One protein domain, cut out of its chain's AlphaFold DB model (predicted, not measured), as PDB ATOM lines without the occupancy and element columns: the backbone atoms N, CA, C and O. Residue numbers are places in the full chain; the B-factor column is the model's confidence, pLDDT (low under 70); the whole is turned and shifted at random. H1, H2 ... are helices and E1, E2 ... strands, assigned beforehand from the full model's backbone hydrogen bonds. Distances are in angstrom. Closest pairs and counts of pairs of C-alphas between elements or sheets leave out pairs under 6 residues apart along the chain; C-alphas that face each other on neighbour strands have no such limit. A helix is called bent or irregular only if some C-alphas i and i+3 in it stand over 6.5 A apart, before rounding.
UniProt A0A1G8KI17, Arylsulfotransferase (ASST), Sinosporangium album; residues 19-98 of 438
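This is residues 19 to 98 of the 438 residues of the protein "Arylsulfotransferase (ASST)" of Sinosporangium album (UniProt A0A1G8KI17). With little regular structure, a small three-stranded sheet, E1 to E3, and a two-stranded hairpin, E4 and E5, come near each other at E3 and E4 amid loops, with a short helix, H1, at one end. The printed part has 80 residues, 27 in named elements, in order E1 E2 E3 E4 E5 H1; both sheets are antiparallel, the class mixed. It is only just compact, close to loose: radius of gyration of the C-alphas 13.7 A, spans 37 by 33 by 19 A.

E1, residues 31 to 33, E2, 38 to 41, and E3, 60 to 63, form a meander of two antiparallel hairpins; within hydrogen-bond range are N 31 and O 40, 2.8 A, and N 39 and O 62, 2.9 A. E4, 75 to 78, and E5, 83 to 86, form a hairpin, N 75 and O 86 2.8 A apart. The closest C-alphas of E3 and E4, Ala 62 and Ile 77, are 7.6 A apart. H1, 91 to 98, is not on the three-stranded sheet; 0 of 4 O i to N i+4 and 4 of 5 O i to N i+3 pairs are within range.

E1 begins at C-alpha 31 (-1.994, 37.039, 45.182). H1, 12.6 A long, is only just irregular, C-alphas 92 and 95 being 6.52 A apart, and ends at C-alpha 98 (-7.857, 53.012, 49.437).

The printed part has no cut; links E2 to E3 and E3 to E4 are long. Confidence is under 70 in 36 residues, among them 19 to 27 and 91 to 98.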
ATOM      1  N   TYR A  19     -10.813  53.126  38.360       61.59
ATOM      2  CA  TYR A  19     -12.243  52.918  38.505       61.59
ATOM      3  C   TYR A  19     -12.933  53.458  37.260       61.59
ATOM      4  O   TYR A  19     -12.670  54.586  36.841       61.59
ATOM      5  N   ASN A  20     -13.796  52.647  36.666       62.81
ATOM      6  CA  ASN A  20     -14.722  53.110  35.650       62.81
ATOM      7  C   ASN A  20     -15.763  54.049  36.304       62.81
ATOM      8  O   ASN A  20     -15.937  54.016  37.528       62.81
ATOM      9  N   PRO A  21     -16.466  54.896  35.525       66.81
ATOM     10  CA  PRO A  21     -17.499  55.792  36.059       66.81
ATOM     11  C   PRO A  21     -18.613  55.080  36.844       66.81
ATOM     12  O   PRO A  21     -19.221  55.685  37.721       66.81
ATOM     13  N   ASP A  22     -18.846  53.797  36.557       61.41
ATOM     14  CA  ASP A  22     -19.813  52.927  37.238       61.41
ATOM     15  C   ASP A  22     -19.291  52.301  38.549       61.41
ATOM     16  O   ASP A  22     -19.994  51.535  39.201       61.41
ATOM     17  N   GLY A  23     -18.053  52.609  38.950       52.88
ATOM     18  CA  GLY A  23     -17.434  52.088  40.167       52.88
ATOM     19  C   GLY A  23     -16.799  50.701  40.029       52.88
ATOM     20  O   GLY A  23     -16.160  50.244  40.981       52.88
ATOM     21  N   SER A  24     -16.890  50.046  38.866       53.41
ATOM     22  CA  SER A  24     -16.133  48.822  38.590       53.41
ATOM     23  C   SER A  24     -14.634  49.125  38.474       53.41
ATOM     24  O   SER A  24     -14.222  50.195  38.018       53.41
ATOM     25  N   PHE A  25     -13.791  48.199  38.933       57.56
ATOM     26  CA  PHE A  25     -12.339  48.364  38.886       57.56
ATOM     27  C   PHE A  25     -11.782  47.721  37.617       57.56
ATOM     28  O   PHE A  25     -11.862  46.511  37.437       57.56
ATOM     29  N   ASN A  26     -11.195  48.539  36.749       64.31
ATOM     30  CA  ASN A  26     -10.418  48.091  35.606       64.31
ATOM     31  C   ASN A  26      -8.966  47.902  36.060       64.31
ATOM     32  O   ASN A  26      -8.208  48.866  36.182       64.31
ATOM     33  N   GLY A  27      -8.615  46.657  36.368       68.69
ATOM     34  CA  GLY A  27      -7.277  46.241  36.763       68.69
ATOM     35  C   GLY A  27      -7.238  44.746  37.062       68.69
ATOM     36  O   GLY A  27      -8.276  44.106  37.208       68.69
ATOM     37  N   HIS A  28      -6.031  44.194  37.158       75.25
ATOM     38  CA  HIS A  28      -5.808  42.771  37.409       75.25
ATOM     39  C   HIS A  28      -5.206  42.560  38.797       75.25
ATOM     40  O   HIS A  28      -4.319  43.310  39.212       75.25
ATOM     41  N   ALA A  29      -5.694  41.558  39.524       72.50
ATOM     42  CA  ALA A  29      -5.237  41.262  40.874       72.50
ATOM     43  C   ALA A  29      -4.512  39.920  40.903       72.50
ATOM     44  O   ALA A  29      -5.021  38.912  40.424       72.50
ATOM     45  N   VAL A  30      -3.343  39.909  41.534       69.94
ATOM     46  CA  VAL A  30      -2.589  38.687  41.806       69.94
ATOM     47  C   VAL A  30      -2.355  38.558  43.303       69.94
ATOM     48  O   VAL A  30      -2.218  39.555  44.017       69.94
ATOM     49  N   LEU A  31      -2.302  37.324  43.791       71.12
ATOM     50  CA  LEU A  31      -1.994  37.039  45.182       71.12
ATOM     51  C   LEU A  31      -0.478  37.088  45.372       71.12
ATOM     52  O   LEU A  31       0.235  36.170  44.977       71.12
ATOM     53  N   VAL A  32       0.018  38.153  45.994       66.44
ATOM     54  CA  VAL A  32       1.417  38.246  46.421       66.44
ATOM     55  C   VAL A  32       1.555  37.570  47.780       66.44
ATOM     56  O   VAL A  32       0.809  37.881  48.706       66.44
ATOM     57  N   VAL A  33       2.524  36.667  47.908       62.78
ATOM     58  CA  VAL A  33       2.863  36.007  49.171       62.78
ATOM     59  C   VAL A  33       4.309  36.391  49.504       62.78
ATOM     60  O   VAL A  33       5.230  35.650  49.158       62.78
ATOM     61  N   PRO A  34       4.549  37.559  50.140       55.78
ATOM     62  CA  PRO A  34       5.901  38.045  50.426       55.78
ATOM     63  C   PRO A  34       6.782  37.032  51.176       55.78
ATOM     64  O   PRO A  34       7.911  36.823  50.740       55.78
ATOM     65  N   PRO A  35       6.281  36.300  52.199       46.09
ATOM     66  CA  PRO A  35       7.059  35.240  52.852       46.09
ATOM     67  C   PRO A  35       7.451  34.083  51.915       46.09
ATOM     68  O   PRO A  35       8.446  33.407  52.123       46.09
ATOM     69  N   ALA A  36       6.683  33.840  50.851       49.03
ATOM     70  CA  ALA A  36       7.008  32.825  49.848       49.03
ATOM     71  C   ALA A  36       8.061  33.280  48.848       49.03
ATOM     72  O   ALA A  36       8.511  32.475  48.033       49.03
ATOM     73  N   ARG A  37       8.327  34.592  48.807       69.88
ATOM     74  CA  ARG A  37       9.002  35.261  47.695       69.88
ATOM     75  C   ARG A  37       8.369  34.875  46.353       69.88
ATOM     76  O   ARG A  37       9.070  34.736  45.355       69.88
ATOM     77  N   ARG A  38       7.044  34.663  46.332       75.88
ATOM     78  CA  ARG A  38       6.263  34.282  45.144       75.88
ATOM     79  C   ARG A  38       4.952  35.052  45.050       75.88
ATOM     80  O   ARG A  38       4.430  35.549  46.047       75.88
ATOM     81  N   PHE A  39       4.398  35.090  43.849       77.62
ATOM     82  CA  PHE A  39       3.007  35.447  43.618       77.62
ATOM     83  C   PHE A  39       2.286  34.359  42.821       77.62
ATOM     84  O   PHE A  39       2.914  33.567  42.111       77.62
ATOM     85  N   MET A  40       0.967  34.333  42.980       78.25
ATOM     86  CA  MET A  40       0.040  33.448  42.293       78.25
ATOM     87  C   MET A  40      -0.980  34.274  41.519       78.25
ATOM     88  O   MET A  40      -1.628  35.157  42.081       78.25
ATOM     89  N   ASP A  41      -1.167  33.935  40.253       76.88
ATOM     90  CA  ASP A  41      -2.289  34.395  39.451       76.88
ATOM     91  C   ASP A  41      -3.156  33.195  39.080       76.88
ATOM     92  O   ASP A  41      -2.825  32.384  38.214       76.88
ATOM     93  N   ALA A  42      -4.263  33.075  39.806       70.62
ATOM     94  CA  ALA A  42      -5.261  32.032  39.626       70.62
ATOM     95  C   ALA A  42      -6.423  32.490  38.745       70.62
ATOM     96  O   ALA A  42      -7.481  31.873  38.784       70.62
ATOM     97  N   THR A  43      -6.275  33.612  38.050       66.44
ATOM     98  CA  THR A  43      -7.351  34.244  37.284       66.44
ATOM     99  C   THR A  43      -6.959  34.491  35.834       66.44
ATOM    100  O   THR A  43      -7.781  34.951  35.054       66.44
ATOM    101  N   LEU A  44      -5.725  34.163  35.449       69.50
ATOM    102  CA  LEU A  44      -5.208  34.327  34.095       69.50
ATOM    103  C   LEU A  44      -6.106  33.646  33.045       69.50
ATOM    104  O   LEU A  44      -6.412  34.226  32.015       69.50
ATOM    105  N   GLN A  45      -6.626  32.463  33.352       68.50
ATOM    106  CA  GLN A  45      -7.506  31.668  32.494       68.50
ATOM    107  C   GLN A  45      -8.897  32.280  32.242       68.50
ATOM    108  O   GLN A  45      -9.691  31.707  31.504       68.50
ATOM    109  N   GLN A  46      -9.224  33.425  32.852       60.62
ATOM    110  CA  GLN A  46     -10.444  34.167  32.513       60.62
ATOM    111  C   GLN A  46     -10.360  34.837  31.127       60.62
ATOM    112  O   GLN A  46     -11.381  35.284  30.608       60.62
ATOM    113  N   TYR A  47      -9.159  34.937  30.549       66.06
ATOM    114  CA  TYR A  47      -8.912  35.587  29.266       66.06
ATOM    115  C   TYR A  47      -8.862  34.548  28.138       66.06
ATOM    116  O   TYR A  47      -8.164  33.540  28.243       66.06
ATOM    117  N   ALA A  48      -9.610  34.798  27.061       61.78
ATOM    118  CA  ALA A  48      -9.846  33.845  25.970       61.78
ATOM    119  C   ALA A  48      -8.593  33.544  25.131       61.78
ATOM    120  O   ALA A  48      -8.540  32.561  24.400       61.78
ATOM    121  N   GLU A  49      -7.591  34.408  25.219       70.19
ATOM    122  CA  GLU A  49      -6.336  34.329  24.490       70.19
ATOM    123  C   GLU A  49      -5.251  33.570  25.259       70.19
ATOM    124  O   GLU A  49      -4.162  33.349  24.725       70.19
ATOM    125  N   VAL A  50      -5.526  33.171  26.507       71.56
ATOM    126  CA  VAL A  50      -4.707  32.165  27.180       71.56
ATOM    127  C   VAL A  50      -4.908  30.844  26.437       71.56
ATOM    128  O   VAL A  50      -6.044  30.379  26.337       71.56
ATOM    129  N   PRO A  51      -3.838  30.228  25.905       74.56
ATOM    130  CA  PRO A  51      -3.960  28.981  25.166       74.56
ATOM    131  C   PRO A  51      -4.596  27.879  26.018       74.56
ATOM    132  O   PRO A  51      -4.208  27.680  27.170       74.56
ATOM    133  N   ASP A  52      -5.516  27.113  25.431       76.50
ATOM    134  CA  ASP A  52      -6.089  25.915  26.053       76.50
ATOM    135  C   ASP A  52      -5.077  24.756  26.016       76.50
ATOM    136  O   ASP A  52      -5.147  23.829  25.210       76.50
ATOM    137  N   THR A  53      -4.043  24.876  26.845       78.12
ATOM    138  CA  THR A  53      -3.002  23.867  27.052       78.12
ATOM    139  C   THR A  53      -2.953  23.491  28.531       78.12
ATOM    140  O   THR A  53      -3.428  24.227  29.399       78.12
ATOM    141  N   GLU A  54      -2.306  22.371  28.865       70.88
ATOM    142  CA  GLU A  54      -2.068  21.981  30.264       70.88
ATOM    143  C   GLU A  54      -1.360  23.093  31.066       70.88
ATOM    144  O   GLU A  54      -1.628  23.292  32.250       70.88
ATOM    145  N   ARG A  55      -0.487  23.873  30.414       68.81
ATOM    146  CA  ARG A  55       0.195  25.007  31.047       68.81
ATOM    147  C   ARG A  55      -0.657  26.269  31.061       68.81
ATOM    148  O   ARG A  55      -0.586  26.994  32.045       68.81
ATOM    149  N   GLY A  56      -1.461  26.556  30.045       65.50
ATOM    150  CA  GLY A  56      -2.349  27.723  30.030       65.50
ATOM    151  C   GLY A  56      -3.507  27.621  31.017       65.50
ATOM    152  O   GLY A  56      -3.884  28.614  31.631       65.50
ATOM    153  N   THR A  57      -3.989  26.406  31.268       65.44
ATOM    154  CA  THR A  57      -5.075  26.133  32.223       65.44
ATOM    155  C   THR A  57      -4.610  26.056  33.683       65.44
ATOM    156  O   THR A  57      -5.423  26.174  34.602       65.44
ATOM    157  N   ALA A  58      -3.304  25.904  33.928       62.72
ATOM    158  CA  ALA A  58      -2.735  25.897  35.272       62.72
ATOM    159  C   ALA A  58      -2.535  27.325  35.825       62.72
ATOM    160  O   ALA A  58      -2.019  28.190  35.110       62.72
ATOM    161  N   PRO A  59      -2.814  27.581  37.121       70.75
ATOM    162  CA  PRO A  59      -2.494  28.858  37.754       70.75
ATOM    163  C   PRO A  59      -1.027  29.257  37.559       70.75
ATOM    164  O   PRO A  59      -0.119  28.421  37.626       70.75
ATOM    165  N   LEU A  60      -0.768  30.545  37.332       75.44
ATOM    166  CA  LEU A  60       0.598  31.042  37.219       75.44
ATOM    167  C   LEU A  60       1.199  31.227  38.613       75.44
ATOM    168  O   LEU A  60       0.630  31.906  39.459       75.44
ATOM    169  N   LEU A  61       2.374  30.640  38.832       77.12
ATOM    170  CA  LEU A  61       3.174  30.795  40.045       77.12
ATOM    171  C   LEU A  61       4.573  31.256  39.649       77.12
ATOM    172  O   LEU A  61       5.244  30.586  38.865       77.12
ATOM    173  N   ALA A  62       5.033  32.378  40.197       79.50
ATOM    174  CA  ALA A  62       6.340  32.934  39.858       79.50
ATOM    175  C   ALA A  62       7.009  33.629  41.051       79.50
ATOM    176  O   ALA A  62       6.321  34.037  41.989       79.50
ATOM    177  N   PRO A  63       8.352  33.720  41.063       80.56
ATOM    178  CA  PRO A  63       9.080  34.429  42.107       80.56
ATOM    179  C   PRO A  63       8.794  35.938  42.087       80.56
ATOM    180  O   PRO A  63       8.498  36.515  41.041       80.56
ATOM    181  N   LEU A  64       8.905  36.575  43.253       78.38
ATOM    182  CA  LEU A  64       8.852  38.027  43.396       78.38
ATOM    183  C   LEU A  64      10.187  38.645  42.949       78.38
ATOM    184  O   LEU A  64      11.225  38.210  43.452       78.38
ATOM    185  N   PRO A  65      10.189  39.662  42.063       78.50
ATOM    186  CA  PRO A  65      11.409  40.264  41.520       78.50
ATOM    187  C   PRO A  65      12.367  40.824  42.576       78.50
ATOM    188  O   PRO A  65      13.577  40.671  42.447       78.50
ATOM    189  N   ASP A  66      11.835  41.456  43.623       74.88
ATOM    190  CA  ASP A  66      12.611  42.044  44.725       74.88
ATOM    191  C   ASP A  66      12.525  41.205  46.019       74.88
ATOM    192  O   ASP A  66      13.061  41.573  47.063       74.88
ATOM    193  N   GLY A  67      11.862  40.046  45.954       68.06
ATOM    194  CA  GLY A  67      11.663  39.132  47.073       68.06
ATOM    195  C   GLY A  67      10.558  39.512  48.062       68.06
ATOM    196  O   GLY A  67      10.198  38.651  48.857       68.06
ATOM    197  N   VAL A  68       9.998  40.723  48.015       62.56
ATOM    198  CA  VAL A  68       8.972  41.199  48.970       62.56
ATOM    199  C   VAL A  68       7.702  41.720  48.293       62.56
ATOM    200  O   VAL A  68       6.634  41.740  48.901       62.56
ATOM    201  N   GLY A  69       7.774  42.082  47.017       71.44
ATOM    202  CA  GLY A  69       6.667  42.540  46.195       71.44
ATOM    203  C   GLY A  69       6.961  42.372  44.705       71.44
ATOM    204  O   GLY A  69       7.938  41.756  44.291       71.44
ATOM    205  N   LEU A  70       6.072  42.892  43.861       75.69
ATOM    206  CA  LEU A  70       6.270  42.857  42.408       75.69
ATOM    207  C   LEU A  70       7.225  43.958  41.907       75.69
ATOM    208  O   LEU A  70       7.513  44.014  40.715       75.69
ATOM    209  N   GLY A  71       7.715  44.831  42.794       77.06
ATOM    210  CA  GLY A  71       8.504  46.005  42.433       77.06
ATOM    211  C   GLY A  71       7.723  47.027  41.596       77.06
ATOM    212  O   GLY A  71       6.498  47.118  41.668       77.06
ATOM    213  N   SER A  72       8.457  47.828  40.823       75.06
ATOM    214  CA  SER A  72       7.934  48.787  39.832       75.06
ATOM    215  C   SER A  72       8.320  48.433  38.390       75.06
ATOM    216  O   SER A  72       7.814  49.035  37.443       75.06
ATOM    217  N   ALA A  73       9.222  47.464  38.216       80.62
ATOM    218  CA  ALA A  73       9.670  46.996  36.914       80.62
ATOM    219  C   ALA A  73       8.649  46.036  36.296       80.62
ATOM    220  O   ALA A  73       7.929  45.326  36.994       80.62
ATOM    221  N   TRP A  74       8.607  45.995  34.967       83.88
ATOM    222  CA  TRP A  74       7.782  45.027  34.254       83.88
ATOM    223  C   TRP A  74       8.320  43.621  34.500       83.88
ATOM    224  O   TRP A  74       9.525  43.384  34.411       83.88
ATOM    225  N   LEU A  75       7.416  42.686  34.768       84.56
ATOM    226  CA  LEU A  75       7.746  41.301  35.044       84.56
ATOM    227  C   LEU A  75       7.189  40.416  33.942       84.56
ATOM    228  O   LEU A  75       5.989  40.168  33.869       84.56
ATOM    229  N   ALA A  76       8.077  39.926  33.087       87.56
ATOM    230  CA  ALA A  76       7.717  38.990  32.042       87.56
ATOM    231  C   ALA A  76       7.995  37.552  32.483       87.56
ATOM    232  O   ALA A  76       9.093  37.243  32.939       87.56
ATOM    233  N   ILE A  77       7.010  36.680  32.307       86.00
ATOM    234  CA  ILE A  77       7.087  35.261  32.628       86.00
ATOM    235  C   ILE A  77       6.802  34.473  31.367       86.00
ATOM    236  O   ILE A  77       5.728  34.576  30.775       86.00
ATOM    237  N   ASP A  78       7.791  33.688  30.969       87.38
ATOM    238  CA  ASP A  78       7.664  32.729  29.887       87.38
ATOM    239  C   ASP A  78       7.125  31.405  30.442       87.38
ATOM    240  O   ASP A  78       7.692  30.835  31.379       87.38
ATOM    241  N   ARG A  79       6.003  30.932  29.895       81.38
ATOM    242  CA  ARG A  79       5.391  29.643  30.250       81.38
ATOM    243  C   ARG A  79       5.729  28.546  29.231       81.38
ATOM    244  O   ARG A  79       5.418  27.372  29.452       81.38
ATOM    245  N   GLY A  80       6.426  28.904  28.153       83.56
ATOM    246  CA  GLY A  80       6.803  28.053  27.028       83.56
ATOM    247  C   GLY A  80       5.737  27.966  25.933       83.56
ATOM    248  O   GLY A  80       6.086  27.800  24.771       83.56
ATOM    249  N   ASP A  81       4.458  28.093  26.284       81.88
ATOM    250  CA  ASP A  81       3.319  28.118  25.357       81.88
ATOM    251  C   ASP A  81       2.807  29.542  25.088       81.88
ATOM    252  O   ASP A  81       2.326  29.841  23.999       81.88
ATOM    253  N   HIS A  82       2.943  30.434  26.067       85.12
ATOM    254  CA  HIS A  82       2.716  31.867  25.937       85.12
ATOM    255  C   HIS A  82       3.542  32.638  26.970       85.12
ATOM    256  O   HIS A  82       4.074  32.083  27.938       85.12
ATOM    257  N   ARG A  83       3.642  33.951  26.768       85.56
ATOM    258  CA  ARG A  83       4.371  34.856  27.652       85.56
ATOM    259  C   ARG A  83       3.399  35.821  28.314       85.56
ATOM    260  O   ARG A  83       2.643  36.504  27.634       85.56
ATOM    261  N   VAL A  84       3.458  35.904  29.638       84.88
ATOM    262  CA  VAL A  84       2.630  36.812  30.440       84.88
ATOM    263  C   VAL A  84       3.503  37.948  30.940       84.88
ATOM    264  O   VAL A  84       4.571  37.706  31.499       84.88
ATOM    265  N   VAL A  85       3.074  39.192  30.747       86.12
ATOM    266  CA  VAL A  85       3.829  40.370  31.188       86.12
ATOM    267  C   VAL A  85       2.998  41.159  32.187       86.12
ATOM    268  O   VAL A  85       1.978  41.743  31.840       86.12
ATOM    269  N   TYR A  86       3.450  41.188  33.436       83.62
ATOM    270  CA  TYR A  86       2.853  41.976  34.503       83.62
ATOM    271  C   TYR A  86       3.489  43.359  34.551       83.62
ATOM    272  O   TYR A  86       4.714  43.498  34.580       83.62
ATOM    273  N   ARG A  87       2.648  44.388  34.635       82.12
ATOM    274  CA  ARG A  87       3.060  45.759  34.933       82.12
ATOM    275  C   ARG A  87       2.579  46.116  36.342       82.12
ATOM    276  O   ARG A  87       1.389  46.379  36.515       82.12
ATOM    277  N   PRO A  88       3.460  46.104  37.358       78.62
ATOM    278  CA  PRO A  88       3.077  46.478  38.711       78.62
ATOM    279  C   PRO A  88       2.573  47.920  38.759       78.62
ATOM    280  O   PRO A  88       3.113  48.805  38.091       78.62
ATOM    281  N   VAL A  89       1.549  48.160  39.575       73.50
ATOM    282  CA  VAL A  89       0.994  49.502  39.776       73.50
ATOM    283  C   VAL A  89       2.044  50.401  40.454       73.50
ATOM    284  O   VAL A  89       2.541  50.028  41.531       73.50
ATOM    285  N   PRO A  90       2.371  51.576  39.876       71.81
ATOM    286  CA  PRO A  90       3.262  52.561  40.488       71.81
ATOM    287  C   PRO A  90       2.840  52.933  41.917       71.81
ATOM    288  O   PRO A  90       1.655  52.926  42.248       71.81
ATOM    289  N   ALA A  91       3.809  53.216  42.794       63.69
ATOM    290  CA  ALA A  91       3.560  53.409  44.226       63.69
ATOM    291  C   ALA A  91       2.579  54.559  44.526       63.69
ATOM    292  O   ALA A  91       1.712  54.407  45.383       63.69
ATOM    293  N   ASP A  92       2.671  55.649  43.768       64.62
ATOM    294  CA  ASP A  92       1.789  56.821  43.778       64.62
ATOM    295  C   ASP A  92       0.350  56.509  43.325       64.62
ATOM    296  O   ASP A  92      -0.592  57.186  43.723       64.62
ATOM    297  N   GLN A  93       0.147  55.436  42.558       62.88
ATOM    298  CA  GLN A  93      -1.174  54.991  42.101       62.88
ATOM    299  C   GLN A  93      -1.801  53.913  43.002       62.88
ATOM    300  O   GLN A  93      -2.979  53.580  42.846       62.88
ATOM    301  N   ARG A  94      -1.065  53.372  43.987       61.00
ATOM    302  CA  ARG A  94      -1.612  52.395  44.954       61.00
ATOM    303  C   ARG A  94      -2.660  53.011  45.880       61.00
ATOM    304  O   ARG A  94      -3.518  52.285  46.381       61.00
ATOM    305  N   GLU A  95      -2.646  54.329  46.076       51.91
ATOM    306  CA  GLU A  95      -3.674  55.040  46.851       51.91
ATOM    307  C   GLU A  95      -5.069  54.940  46.226       51.91
ATOM    308  O   GLU A  95      -6.062  54.948  46.957       51.91
ATOM    309  N   ALA A  96      -5.171  54.701  44.912       53.62
ATOM    310  CA  ALA A  96      -6.450  54.440  44.257       53.62
ATOM    311  C   ALA A  96      -7.198  53.248  44.889       53.62
ATOM    312  O   ALA A  96      -8.424  53.239  44.911       53.62
ATOM    313  N   TRP A  97      -6.491  52.273  45.477       52.84
ATOM    314  CA  TRP A  97      -7.089  51.108  46.145       52.84
ATOM    315  C   TRP A  97      -7.756  51.439  47.488       52.84
ATOM    316  O   TRP A  97      -8.589  50.665  47.963       52.84
ATOM    317  N   ARG A  98      -7.398  52.571  48.108       49.34
ATOM    318  CA  ARG A  98      -7.857  53.012  49.437       49.34
ATOM    319  C   ARG A  98      -8.891  54.135  49.340       49.34
ATOM    320  O   ARG A  98      -8.897  55.062  50.143       49.34
TER     321      ARG A  98